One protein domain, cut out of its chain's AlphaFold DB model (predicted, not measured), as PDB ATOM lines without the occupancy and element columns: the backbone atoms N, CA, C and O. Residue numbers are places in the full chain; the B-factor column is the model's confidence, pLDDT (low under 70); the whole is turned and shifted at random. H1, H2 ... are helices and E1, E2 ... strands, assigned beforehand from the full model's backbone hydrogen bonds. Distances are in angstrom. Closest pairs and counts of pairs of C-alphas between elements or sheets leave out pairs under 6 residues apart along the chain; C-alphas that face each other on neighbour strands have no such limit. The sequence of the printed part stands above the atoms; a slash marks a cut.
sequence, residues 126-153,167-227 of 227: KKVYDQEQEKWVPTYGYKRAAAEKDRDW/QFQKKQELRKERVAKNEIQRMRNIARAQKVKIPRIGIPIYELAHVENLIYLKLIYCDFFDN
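AT A GLANCE: This is residues 126 to 153 and 167 to 227 of the 227 residues of the protein "Ribosome biogenesis regulatory protein" of Phlebotomus papatasi (UniProt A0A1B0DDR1). The model falls into two lobes that stand apart: a small one, in which H1 packs beside the short strand hairpin E1 and E2, and a larger one, in which the long helix H2 and the shorter H3 lie side by side and run the same way. A long stretch with no named element, residues 195 to 210, leads back from the end of H2 to the beginning of H3. The printed part has 89 residues, with three named helices and two named strands in the order E1, E2, H1, H2, H3; the two strands form an antiparallel sheet, and the class is mostly helix. The whole is loose and elongated, with a radius of gyration of the C-alphas of 17.7 A and spans of 51 by 29 by 19 A.

HOW THE PARTS SIT: E1, residues 127 to 130, and E2, residues 135 to 138, are antiparallel neighbours and form a hairpin, with 140 degrees between their directions. The C-alphas of Lys 127 and Pro 138 face each other at 4.1 A. N 128 and O 137 are within hydrogen-bond range at 2.8 A, and N 137 and O 128 at 2.9 A. H1, residues 142 to 151, follows E2 by a tight link of 3 residues; the closest C-alphas of the two are those of Pro 138 and Arg 144, 5.8 A apart. H2, residues 167 to 194, is apart from H1, E1 and E2. H3, residues 211 to 225, touches H2, with 16 pairs of C-alphas within 8 A; the closest are those of Glu 177 and Val 211, 5.1 A apart. H2 and H3 run the same way at a shallow tilt of 25 degrees. H3 is apart from H1, E1 and E2. In H1, H2 and H3 every O i to N i+4 pair is within hydrogen-bond range.

IN THESE COORDINATES: E1 begins at C-alpha 127, at (-59.985, -30.592, -53.777), and measures 9.3 A from first to last C-alpha; E2 measures 9.6 A. H1 measures 14.0 A. H2, the longest helix, measures 40.8 A, from C-alpha 167 at (-44.276, -53.016, -53.971) to C-alpha 194. H3 measures 21.3 A and ends at C-alpha 225, at (-37.171, -30.995, -26.526).

THE WHOLE: The two C-alphas farthest apart are those of Glu 134 and Lys 197, 51.4 A. Residues 154 to 166 are not printed, and C-alphas 153 and 167 are 11.8 A apart across this cut. The link from H2 to H3, 16 residues, is long. The mean pLDDT of the printed part is 78.4; 27 residues are under 70, namely 198 to 211, 213 to 215, 217 to 219 and 221 to 227, the last being the chain's last residue.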
ATOM      1  N   LYS A 126     -58.145 -27.227 -52.031       89.94
ATOM      2  CA  LYS A 126     -58.551 -28.262 -51.061       89.94
ATOM      3  C   LYS A 126     -59.024 -29.553 -51.731       89.94
ATOM      4  O   LYS A 126     -58.928 -30.607 -51.108       89.94
ATOM      5  N   LYS A 127     -59.548 -29.461 -52.955       92.50
ATOM      6  CA  LYS A 127     -59.985 -30.592 -53.777       92.50
ATOM      7  C   LYS A 127     -59.269 -30.545 -55.121       92.50
ATOM      8  O   LYS A 127     -59.036 -29.460 -55.648       92.50
ATOM      9  N   VAL A 128     -58.937 -31.716 -55.637       91.38
ATOM     10  CA  VAL A 128     -58.370 -31.943 -56.964       91.38
ATOM     11  C   VAL A 128     -59.333 -32.871 -57.689       91.38
ATOM     12  O   VAL A 128     -59.853 -33.813 -57.090       91.38
ATOM     13  N   TYR A 129     -59.634 -32.552 -58.940       90.81
ATOM     14  CA  TYR A 129     -60.474 -33.407 -59.762       90.81
ATOM     15  C   TYR A 129     -59.659 -34.617 -60.212       90.81
ATOM     16  O   TYR A 129     -58.575 -34.448 -60.773       90.81
ATOM     17  N   ASP A 130     -60.159 -35.810 -59.914       86.69
ATOM     18  CA  ASP A 130     -59.588 -37.062 -60.390       86.69
ATOM     19  C   ASP A 130     -60.286 -37.456 -61.696       86.69
ATOM     20  O   ASP A 130     -61.513 -37.569 -61.726       86.69
ATOM     21  N   GLN A 131     -59.512 -37.614 -62.773       88.56
ATOM     22  CA  GLN A 131     -60.039 -37.924 -64.105       88.56
ATOM     23  C   GLN A 131     -60.523 -39.373 -64.210       88.56
ATOM     24  O   GLN A 131     -61.465 -39.633 -64.944       88.56
ATOM     25  N   GLU A 132     -59.927 -40.303 -63.460       85.25
ATOM     26  CA  GLU A 132     -60.270 -41.730 -63.543       85.25
ATOM     27  C   GLU A 132     -61.566 -42.047 -62.788       85.25
ATOM     28  O   GLU A 132     -62.370 -42.868 -63.219       85.25
ATOM     29  N   GLN A 133     -61.785 -41.376 -61.655       81.44
ATOM     30  CA  GLN A 133     -62.971 -41.569 -60.811       81.44
ATOM     31  C   GLN A 133     -64.078 -40.538 -61.078       81.44
ATOM     32  O   GLN A 133     -65.115 -40.580 -60.410       81.44
ATOM     33  N   GLU A 134     -63.828 -39.584 -61.984       87.94
ATOM     34  CA  GLU A 134     -64.687 -38.444 -62.339       87.94
ATOM     35  C   GLU A 134     -65.220 -37.655 -61.125       87.94
ATOM     36  O   GLU A 134     -66.323 -37.099 -61.129       87.94
ATOM     37  N   LYS A 135     -64.439 -37.595 -60.040       89.50
ATOM     38  CA  LYS A 135     -64.864 -37.043 -58.743       89.50
ATOM     39  C   LYS A 135     -63.859 -36.042 -58.192       89.50
ATOM     40  O   LYS A 135     -62.649 -36.148 -58.360       89.50
ATOM     41  N   TRP A 136     -64.377 -35.071 -57.444       90.69
ATOM     42  CA  TRP A 136     -63.555 -34.133 -56.682       90.69
ATOM     43  C   TRP A 136     -63.046 -34.777 -55.391       90.69
ATOM     44  O   TRP A 136     -63.767 -34.851 -54.390       90.69
ATOM     45  N   VAL A 137     -61.779 -35.186 -55.391       90.88
ATOM     46  CA  VAL A 137     -61.110 -35.820 -54.251       90.88
ATOM     47  C   VAL A 137     -60.360 -34.756 -53.440       90.88
ATOM     48  O   VAL A 137     -59.730 -33.863 -54.009       90.88
ATOM     49  N   PRO A 138     -60.413 -34.768 -52.096       93.94
ATOM     50  CA  PRO A 138     -59.636 -33.824 -51.300       93.94
ATOM     51  C   PRO A 138     -58.124 -34.047 -51.448       93.94
ATOM     52  O   PRO A 138     -57.650 -35.163 -51.627       93.94
ATOM     53  N   THR A 139     -57.333 -32.986 -51.289       90.00
ATOM     54  CA  THR A 139     -55.867 -33.034 -51.430       90.00
ATOM     55  C   THR A 139     -55.181 -33.806 -50.290       90.00
ATOM     56  O   THR A 139     -54.022 -34.183 -50.416       90.00
ATOM     57  N   TYR A 140     -55.851 -34.078 -49.174       89.62
ATOM     58  CA  TYR A 140     -55.335 -34.903 -48.075       89.62
ATOM     59  C   TYR A 140     -56.495 -35.480 -47.247       89.62
ATOM     60  O   TYR A 140     -57.639 -35.052 -47.395       89.62
ATOM     61  N   GLY A 141     -56.204 -36.439 -46.361       90.94
ATOM     62  CA  GLY A 141     -57.179 -37.047 -45.444       90.94
ATOM     63  C   GLY A 141     -57.696 -38.419 -45.891       90.94
ATOM     64  O   GLY A 141     -57.214 -38.987 -46.871       90.94
ATOM     65  N   TYR A 142     -58.679 -38.956 -45.160       89.81
ATOM     66  CA  TYR A 142     -59.145 -40.338 -45.342       89.81
ATOM     67  C   TYR A 142     -59.765 -40.587 -46.723       89.81
ATOM     68  O   TYR A 142     -59.474 -41.602 -47.339       89.81
ATOM     69  N   LYS A 143     -60.550 -39.635 -47.254       89.12
ATOM     70  CA  LYS A 143     -61.176 -39.771 -48.582       89.12
ATOM     71  C   LYS A 143     -60.144 -39.823 -49.708       89.12
ATOM     72  O   LYS A 143     -60.378 -40.501 -50.696       89.12
ATOM     73  N   ARG A 144     -58.999 -39.144 -49.545       88.88
ATOM     74  CA  ARG A 144     -57.877 -39.257 -50.487       88.88
ATOM     75  C   ARG A 144     -57.225 -40.631 -50.406       88.88
ATOM     76  O   ARG A 144     -56.914 -41.199 -51.437       88.88
ATOM     77  N   ALA A 145     -57.018 -41.151 -49.196       87.06
ATOM     78  CA  ALA A 145     -56.435 -42.478 -49.008       87.06
ATOM     79  C   ALA A 145     -57.354 -43.595 -49.531       87.06
ATOM     80  O   ALA A 145     -56.858 -44.553 -50.109       87.06
ATOM     81  N   ALA A 146     -58.674 -43.453 -49.364       87.56
ATOM     82  CA  ALA A 146     -59.662 -44.359 -49.947       87.56
ATOM     83  C   ALA A 146     -59.614 -44.311 -51.482       87.56
ATOM     84  O   ALA A 146     -59.391 -45.341 -52.102       87.56
ATOM     85  N   ALA A 147     -59.678 -43.111 -52.072       85.56
ATOM     86  CA  ALA A 147     -59.571 -42.941 -53.520       85.56
ATOM     87  C   ALA A 147     -58.245 -43.486 -54.086       85.56
ATOM     88  O   ALA A 147     -58.255 -44.135 -55.121       85.56
ATOM     89  N   GLU A 148     -57.115 -43.284 -53.393       85.50
ATOM     90  CA  GLU A 148     -55.804 -43.822 -53.788       85.50
ATOM     91  C   GLU A 148     -55.751 -45.354 -53.697       85.50
ATOM     92  O   GLU A 148     -55.104 -45.981 -54.526       85.50
ATOM     93  N   LYS A 149     -56.442 -45.967 -52.726       85.50
ATOM     94  CA  LYS A 149     -56.556 -47.429 -52.616       85.50
ATOM     95  C   LYS A 149     -57.427 -48.016 -53.729       85.50
ATOM     96  O   LYS A 149     -57.077 -49.058 -54.269       85.50
ATOM     97  N   ASP A 150     -58.529 -47.345 -54.058       84.19
ATOM     98  CA  ASP A 150     -59.414 -47.745 -55.157       84.19
ATOM     99  C   ASP A 150     -58.713 -47.585 -56.515       84.19
ATOM    100  O   ASP A 150     -58.939 -48.378 -57.424       84.19
ATOM    101  N   ARG A 151     -57.838 -46.578 -56.646       83.38
ATOM    102  CA  ARG A 151     -57.033 -46.332 -57.848       83.38
ATOM    103  C   ARG A 151     -55.887 -47.329 -57.996       83.38
ATOM    104  O   ARG A 151     -55.747 -47.975 -59.026       83.38
ATOM    105  N   ASP A 152     -55.079 -47.475 -56.952       83.88
ATOM    106  CA  ASP A 152     -53.875 -48.304 -56.957       83.88
ATOM    107  C   ASP A 152     -54.197 -49.734 -56.475       83.88
ATOM    108  O   ASP A 152     -53.503 -50.285 -55.619       83.88
ATOM    109  N   TRP A 153     -55.274 -50.338 -56.993       80.94
ATOM    110  CA  TRP A 153     -55.646 -51.729 -56.689       80.94
ATOM    111  C   TRP A 153     -54.669 -52.741 -57.311       80.94
ATOM    112  O   TRP A 153     -54.526 -53.852 -56.801       80.94
ATOM    113  N   GLN A 167     -44.231 -54.418 -53.557       84.44
ATOM    114  CA  GLN A 167     -44.276 -53.016 -53.971       84.44
ATOM    115  C   GLN A 167     -45.232 -52.163 -53.120       84.44
ATOM    116  O   GLN A 167     -45.000 -50.959 -52.952       84.44
ATOM    117  N   PHE A 168     -46.280 -52.752 -52.534       85.38
ATOM    118  CA  PHE A 168     -47.187 -52.031 -51.637       85.38
ATOM    119  C   PHE A 168     -46.498 -51.684 -50.321       85.38
ATOM    120  O   PHE A 168     -46.602 -50.543 -49.852       85.38
ATOM    121  N   GLN A 169     -45.770 -52.641 -49.742       86.56
ATOM    122  CA  GLN A 169     -44.984 -52.421 -48.535       86.56
ATOM    123  C   GLN A 169     -43.908 -51.354 -48.773       86.56
ATOM    124  O   GLN A 169     -43.855 -50.364 -48.036       86.56
ATOM    125  N   LYS A 170     -43.157 -51.456 -49.875       86.25
ATOM    126  CA  LYS A 170     -42.148 -50.461 -50.267       86.25
ATOM    127  C   LYS A 170     -42.729 -49.052 -50.405       86.25
ATOM    128  O   LYS A 170     -42.172 -48.078 -49.892       86.25
ATOM    129  N   LYS A 171     -43.895 -48.906 -51.048       86.12
ATOM    130  CA  LYS A 171     -44.587 -47.610 -51.176       86.12
ATOM    131  C   LYS A 171     -44.957 -47.025 -49.807       86.12
ATOM    132  O   LYS A 171     -44.827 -45.812 -49.595       86.12
ATOM    133  N   GLN A 172     -45.413 -47.858 -48.871       86.81
ATOM    134  CA  GLN A 172     -45.729 -47.430 -47.507       86.81
ATOM    135  C   GLN A 172     -44.479 -47.024 -46.721       86.81
ATOM    136  O   GLN A 172     -44.501 -45.995 -46.041       86.81
ATOM    137  N   GLU A 173     -43.394 -47.787 -46.829       87.38
ATOM    138  CA  GLU A 173     -42.106 -47.494 -46.192       87.38
ATOM    139  C   GLU A 173     -41.544 -46.161 -46.685       87.38
ATOM    140  O   GLU A 173     -41.357 -45.248 -45.879       87.38
ATOM    141  N   LEU A 174     -41.461 -45.953 -48.002       87.44
ATOM    142  CA  LEU A 174     -41.036 -44.680 -48.599       87.44
ATOM    143  C   LEU A 174     -41.884 -43.489 -48.120       87.44
ATOM    144  O   LEU A 174     -41.384 -42.374 -47.931       87.44
ATOM    145  N   ARG A 175     -43.194 -43.690 -47.916       86.56
ATOM    146  CA  ARG A 175     -44.068 -42.653 -47.349       86.56
ATOM    147  C   ARG A 175     -43.698 -42.352 -45.896       86.56
ATOM    148  O   ARG A 175     -43.611 -41.173 -45.545       86.56
ATOM    149  N   LYS A 176     -43.471 -43.376 -45.069       87.19
ATOM    150  CA  LYS A 176     -43.034 -43.224 -43.669       87.19
ATOM    151  C   LYS A 176     -41.681 -42.513 -43.588       87.19
ATOM    152  O   LYS A 176     -41.557 -41.568 -42.811       87.19
ATOM    153  N   GLU A 177     -40.720 -42.858 -44.445       86.50
ATOM    154  CA  GLU A 177     -39.409 -42.191 -44.520       86.50
ATOM    155  C   GLU A 177     -39.539 -40.699 -44.822       86.50
ATOM    156  O   GLU A 177     -38.943 -39.862 -44.141       86.50
ATOM    157  N   ARG A 178     -40.356 -40.330 -45.819       87.44
ATOM    158  CA  ARG A 178     -40.590 -38.918 -46.174       87.44
ATOM    159  C   ARG A 178     -41.184 -38.135 -45.006       87.44
ATOM    160  O   ARG A 178     -40.781 -36.993 -44.774       87.44
ATOM    161  N   VAL A 179     -42.125 -38.736 -44.276       86.88
ATOM    162  CA  VAL A 179     -42.740 -38.125 -43.087       86.88
ATOM    163  C   VAL A 179     -41.707 -37.962 -41.969       86.88
ATOM    164  O   VAL A 179     -41.572 -36.865 -41.429       86.88
ATOM    165  N   ALA A 180     -40.930 -39.002 -41.669       83.88
ATOM    166  CA  ALA A 180     -39.906 -38.952 -40.629       83.88
ATOM    167  C   ALA A 180     -38.801 -37.929 -40.960       83.88
ATOM    168  O   ALA A 180     -38.416 -37.119 -40.116       83.88
ATOM    169  N   LYS A 181     -38.363 -37.865 -42.223       84.38
ATOM    170  CA  LYS A 181     -37.402 -36.867 -42.710       84.38
ATOM    171  C   LYS A 181     -37.922 -35.433 -42.571       84.38
ATOM    172  O   LYS A 181     -37.142 -34.545 -42.226       84.38
ATOM    173  N   ASN A 182     -39.210 -35.196 -42.835       87.06
ATOM    174  CA  ASN A 182     -39.835 -33.887 -42.629       87.06
ATOM    175  C   ASN A 182     -39.796 -33.494 -41.145       87.06
ATOM    176  O   ASN A 182     -39.348 -32.397 -40.814       87.06
ATOM    177  N   GLU A 183     -40.153 -34.422 -40.257       85.38
ATOM    178  CA  GLU A 183     -40.155 -34.161 -38.819       85.38
ATOM    179  C   GLU A 183     -38.752 -33.841 -38.291       85.38
ATOM    180  O   GLU A 183     -38.555 -32.840 -37.610       85.38
ATOM    181  N   ILE A 184     -37.733 -34.595 -38.703       84.19
ATOM    182  CA  ILE A 184     -36.343 -34.302 -38.329       84.19
ATOM    183  C   ILE A 184     -35.914 -32.915 -38.830       84.19
ATOM    184  O   ILE A 184     -35.229 -32.170 -38.125       84.19
ATOM    185  N   GLN A 185     -36.301 -32.528 -40.049       84.94
ATOM    186  CA  GLN A 185     -36.012 -31.187 -40.566       84.94
ATOM    187  C   GLN A 185     -36.724 -30.094 -39.759       84.94
ATOM    188  O   GLN A 185     -36.115 -29.054 -39.492       84.94
ATOM    189  N   ARG A 186     -37.976 -30.329 -39.350       85.88
ATOM    190  CA  ARG A 186     -38.733 -29.448 -38.454       85.88
ATOM    191  C   ARG A 186     -38.005 -29.286 -37.119       85.88
ATOM    192  O   ARG A 186     -37.700 -28.150 -36.755       85.88
ATOM    193  N   MET A 187     -37.626 -30.380 -36.463       84.31
ATOM    194  CA  MET A 187     -36.920 -30.356 -35.176       84.31
ATOM    195  C   MET A 187     -35.557 -29.659 -35.275       84.31
ATOM    196  O   MET A 187     -35.225 -28.812 -34.449       84.31
ATOM    197  N   ARG A 188     -34.790 -29.889 -36.349       84.38
ATOM    198  CA  ARG A 188     -33.529 -29.162 -36.600       84.38
ATOM    199  C   ARG A 188     -33.728 -27.658 -36.793       84.38
ATOM    200  O   ARG A 188     -32.849 -26.878 -36.430       84.38
ATOM    201  N   ASN A 189     -34.839 -27.233 -37.395       88.06
ATOM    202  CA  ASN A 189     -35.149 -25.810 -37.531       88.06
ATOM    203  C   ASN A 189     -35.529 -25.190 -36.179       88.06
ATOM    204  O   ASN A 189     -35.069 -24.088 -35.892       88.06
ATOM    205  N   ILE A 190     -36.294 -25.905 -35.346       86.25
ATOM    206  CA  ILE A 190     -36.637 -25.482 -33.977       86.25
ATOM    207  C   ILE A 190     -35.368 -25.358 -33.126       86.25
ATOM    208  O   ILE A 190     -35.136 -24.314 -32.525       86.25
ATOM    209  N   ALA A 191     -34.477 -26.350 -33.172       85.69
ATOM    210  CA  ALA A 191     -33.203 -26.310 -32.458       85.69
ATOM    211  C   ALA A 191     -32.344 -25.099 -32.822       85.69
ATOM    212  O   ALA A 191     -31.791 -24.427 -31.957       85.69
ATOM    213  N   ARG A 192     -32.246 -24.793 -34.123       84.75
ATOM    214  CA  ARG A 192     -31.511 -23.618 -34.611       84.75
ATOM    215  C   ARG A 192     -32.156 -22.315 -34.164       84.75
ATOM    216  O   ARG A 192     -31.432 -21.370 -33.878       84.75
ATOM    217  N   ALA A 193     -33.487 -22.267 -34.120       85.75
ATOM    218  CA  ALA A 193     -34.226 -21.113 -33.624       85.75
ATOM    219  C   ALA A 193     -33.935 -20.867 -32.138       85.75
ATOM    220  O   ALA A 193     -33.658 -19.737 -31.753       85.75
ATOM    221  N   GLN A 194     -33.918 -21.932 -31.333       84.56
ATOM    222  CA  GLN A 194     -33.639 -21.877 -29.897       84.56
ATOM    223  C   GLN A 194     -32.133 -21.860 -29.557       84.56
ATOM    224  O   GLN A 194     -31.768 -21.771 -28.391       84.56
ATOM    225  N   LYS A 195     -31.244 -21.932 -30.562       83.38
ATOM    226  CA  LYS A 195     -29.774 -22.023 -30.419       83.38
ATOM    227  C   LYS A 195     -29.299 -23.199 -29.544       83.38
ATOM    228  O   LYS A 195     -28.203 -23.149 -28.988       83.38
ATOM    229  N   VAL A 196     -30.079 -24.277 -29.468       80.12
ATOM    230  CA  VAL A 196     -29.726 -25.463 -28.681       80.12
ATOM    231  C   VAL A 196     -28.776 -26.363 -29.478       80.12
ATOM    232  O   VAL A 196     -28.985 -26.627 -30.668       80.12
ATOM    233  N   LYS A 197     -27.698 -26.825 -28.834       74.56
ATOM    234  CA  LYS A 197     -26.719 -27.738 -29.438       74.56
ATOM    235  C   LYS A 197     -27.287 -29.152 -29.449       74.56
ATOM    236  O   LYS A 197     -27.289 -29.828 -28.430       74.56
ATOM    237  N   ILE A 198     -27.740 -29.600 -30.612       67.88
ATOM    238  CA  ILE A 198     -28.181 -30.983 -30.780       67.88
ATOM    239  C   ILE A 198     -26.949 -31.902 -30.851       67.88
ATOM    240  O   ILE A 198     -26.031 -31.595 -31.629       67.88
ATOM    241  N   PRO A 199     -26.915 -33.032 -30.123       67.00
ATOM    242  CA  PRO A 199     -25.860 -34.027 -30.279       67.00
ATOM    243  C   PRO A 199     -25.806 -34.554 -31.721       67.00
ATOM    244  O   PRO A 199     -26.823 -34.879 -32.341       67.00
ATOM    245  N   ARG A 200     -24.595 -34.634 -32.286       61.19
ATOM    246  CA  ARG A 200     -24.379 -35.299 -33.577       61.19
ATOM    247  C   ARG A 200     -24.457 -36.805 -33.344       61.19
ATOM    248  O   ARG A 200     -23.531 -37.387 -32.797       61.19
ATOM    249  N   ILE A 201     -25.564 -37.416 -33.744       60.25
ATOM    250  CA  ILE A 201     -25.730 -38.870 -33.686       60.25
ATOM    251  C   ILE A 201     -24.793 -39.509 -34.721       60.25
ATOM    252  O   ILE A 201     -24.796 -39.108 -35.885       60.25
ATOM    253  N   GLY A 202     -23.988 -40.481 -34.284       53.03
ATOM    254  CA  GLY A 202     -22.968 -41.182 -35.075       53.03
ATOM    255  C   GLY A 202     -23.507 -42.188 -36.094       53.03
ATOM    256  O   GLY A 202     -22.783 -43.104 -36.463       53.03
ATOM    257  N   ILE A 203     -24.759 -42.041 -36.542       55.44
ATOM    258  CA  ILE A 203     -25.306 -42.885 -37.606       55.44
ATOM    259  C   ILE A 203     -24.689 -42.414 -38.930       55.44
ATOM    260  O   ILE A 203     -24.817 -41.230 -39.279       55.44
ATOM    261  N   PRO A 204     -24.001 -43.297 -39.669       50.97
ATOM    262  CA  PRO A 204     -23.389 -42.932 -40.930       50.97
ATOM    263  C   PRO A 204     -24.458 -42.548 -41.962       50.97
ATOM    264  O   PRO A 204     -25.579 -43.050 -41.968       50.97
ATOM    265  N   ILE A 205     -24.111 -41.620 -42.860       53.81
ATOM    266  CA  ILE A 205     -25.070 -40.949 -43.757       53.81
ATOM    267  C   ILE A 205     -25.842 -41.937 -44.655       53.81
ATOM    268  O   ILE A 205     -26.966 -41.634 -45.052       53.81
ATOM    269  N   TYR A 206     -25.270 -43.112 -44.936       50.03
ATOM    270  CA  TYR A 206     -25.883 -44.153 -45.763       50.03
ATOM    271  C   TYR A 206     -26.986 -44.955 -45.040       50.03
ATOM    272  O   TYR A 206     -27.940 -45.371 -45.687       50.03
ATOM    273  N   GLU A 207     -26.930 -45.097 -43.710       51.97
ATOM    274  CA  GLU A 207     -27.933 -45.812 -42.890       51.97
ATOM    275  C   GLU A 207     -29.095 -44.923 -42.424       51.97
ATOM    276  O   GLU A 207     -30.144 -45.409 -41.999       51.97
ATOM    277  N   LEU A 208     -28.949 -43.600 -42.554       55.03
ATOM    278  CA  LEU A 208     -29.997 -42.615 -42.254       55.03
ATOM    279  C   LEU A 208     -31.197 -42.679 -43.213       55.03
ATOM    280  O   LEU A 208     -32.154 -41.924 -43.034       55.03
ATOM    281  N   ALA A 209     -31.131 -43.508 -44.255       55.00
ATOM    282  CA  ALA A 209     -32.217 -43.694 -45.208       55.00
ATOM    283  C   ALA A 209     -33.298 -44.655 -44.691       55.00
ATOM    284  O   ALA A 209     -34.437 -44.533 -45.122       55.00
ATOM    285  N   HIS A 210     -32.973 -45.544 -43.744       64.31
ATOM    286  CA  HIS A 210     -33.917 -46.551 -43.261       64.31
ATOM    287  C   HIS A 210     -34.966 -45.952 -42.315       64.31
ATOM    288  O   HIS A 210     -34.649 -45.153 -41.423       64.31
ATOM    289  N   VAL A 211     -36.223 -46.376 -42.480       64.94
ATOM    290  CA  VAL A 211     -37.388 -45.912 -41.701       64.94
ATOM    291  C   VAL A 211     -37.129 -45.956 -40.191       64.94
ATOM    292  O   VAL A 211     -37.407 -44.987 -39.487       64.94
ATOM    293  N   GLU A 212     -36.584 -47.064 -39.695       70.25
ATOM    294  CA  GLU A 212     -36.379 -47.321 -38.264       70.25
ATOM    295  C   GLU A 212     -35.390 -46.337 -37.639       70.25
ATOM    296  O   GLU A 212     -35.675 -45.737 -36.602       70.25
ATOM    297  N   ASN A 213     -34.283 -46.066 -38.332       69.00
ATOM    298  CA  ASN A 213     -33.281 -45.102 -37.891       69.00
ATOM    299  C   ASN A 213     -33.854 -43.681 -37.850       69.00
ATOM    300  O   ASN A 213     -33.582 -42.930 -36.915       69.00
ATOM    301  N   LEU A 214     -34.692 -43.305 -38.823       66.62
ATOM    302  CA  LEU A 214     -35.364 -42.001 -38.833       66.62
ATOM    303  C   LEU A 214     -36.398 -41.866 -37.702       66.62
ATOM    304  O   LEU A 214     -36.552 -40.779 -37.143       66.62
ATOM    305  N   ILE A 215     -37.092 -42.951 -37.352       67.06
ATOM    306  CA  ILE A 215     -38.022 -42.988 -36.215       67.06
ATOM    307  C   ILE A 215     -37.252 -42.877 -34.895       67.06
ATOM    308  O   ILE A 215     -37.627 -42.071 -34.047       67.06
ATOM    309  N   TYR A 216     -36.150 -43.611 -34.748       70.56
ATOM    310  CA  TYR A 216     -35.298 -43.553 -33.562       70.56
ATOM    311  C   TYR A 216     -34.696 -42.154 -33.362       70.56
ATOM    312  O   TYR A 216     -34.794 -41.567 -32.288       70.56
ATOM    313  N   LEU A 217     -34.182 -41.548 -34.435       69.75
ATOM    314  CA  LEU A 217     -33.745 -40.149 -34.444       69.75
ATOM    315  C   LEU A 217     -34.862 -39.186 -34.041       69.75
ATOM    316  O   LEU A 217     -34.609 -38.238 -33.307       69.75
ATOM    317  N   LYS A 218     -36.091 -39.399 -34.518       68.50
ATOM    318  CA  LYS A 218     -37.226 -38.569 -34.117       68.50
ATOM    319  C   LYS A 218     -37.483 -38.673 -32.610       68.50
ATOM    320  O   LYS A 218     -37.666 -37.630 -31.994       68.50
ATOM    321  N   LEU A 219     -37.461 -39.878 -32.038       69.12
ATOM    322  CA  LEU A 219     -37.656 -40.095 -30.599       69.12
ATOM    323  C   LEU A 219     -36.592 -39.368 -29.769       69.12
ATOM    324  O   LEU A 219     -36.951 -38.566 -28.921       69.12
ATOM    325  N   ILE A 220     -35.307 -39.510 -30.113       70.69
ATOM    326  CA  ILE A 220     -34.210 -38.815 -29.411       70.69
ATOM    327  C   ILE A 220     -34.389 -37.294 -29.439       70.69
ATOM    328  O   ILE A 220     -34.116 -36.606 -28.459       70.69
ATOM    329  N   TYR A 221     -34.807 -36.744 -30.583       68.56
ATOM    330  CA  TYR A 221     -35.069 -35.312 -30.669       68.56
ATOM    331  C   TYR A 221     -36.296 -34.935 -29.830       68.56
ATOM    332  O   TYR A 221     -36.230 -33.924 -29.151       68.56
ATOM    333  N   CYS A 222     -37.384 -35.707 -29.847       67.50
ATOM    334  CA  CYS A 222     -38.544 -35.451 -28.987       67.50
ATOM    335  C   CYS A 222     -38.155 -35.440 -27.500       67.50
ATOM    336  O   CYS A 222     -38.364 -34.425 -26.844       67.50
ATOM    337  N   ASP A 223     -37.458 -36.472 -27.021       69.12
ATOM    338  CA  ASP A 223     -37.016 -36.581 -25.622       69.12
ATOM    339  C   ASP A 223     -36.111 -35.414 -25.186       69.12
ATOM    340  O   ASP A 223     -36.090 -35.019 -24.021       69.12
ATOM    341  N   PHE A 224     -35.352 -34.842 -26.122       67.19
ATOM    342  CA  PHE A 224     -34.480 -33.697 -25.866       67.19
ATOM    343  C   PHE A 224     -35.212 -32.344 -25.857       67.19
ATOM    344  O   PHE A 224     -34.688 -31.387 -25.299       67.19
ATOM    345  N   PHE A 225     -36.374 -32.231 -26.506       60.78
ATOM    346  CA  PHE A 225     -37.171 -30.995 -26.526       60.78
ATOM    347  C   PHE A 225     -38.289 -30.974 -25.480       60.78
ATOM    348  O   PHE A 225     -38.801 -29.893 -25.192       60.78
ATOM    349  N   ASP A 226     -38.669 -32.138 -24.949       59.91
ATOM    350  CA  ASP A 226     -39.683 -32.273 -23.899       59.91
ATOM    351  C   ASP A 226     -39.099 -32.132 -22.471       59.91
ATOM    352  O   ASP A 226     -39.868 -31.947 -21.527       59.91
ATOM    353  N   ASN A 227     -37.765 -32.164 -22.314       49.06
ATOM    354  CA  ASN A 227     -37.030 -31.823 -21.078       49.06
ATOM    355  C   ASN A 227     -36.494 -30.385 -21.114       49.06
ATOM    356  O   ASN A 227     -36.519 -29.723 -20.051       49.06
TER     357      ASN A 227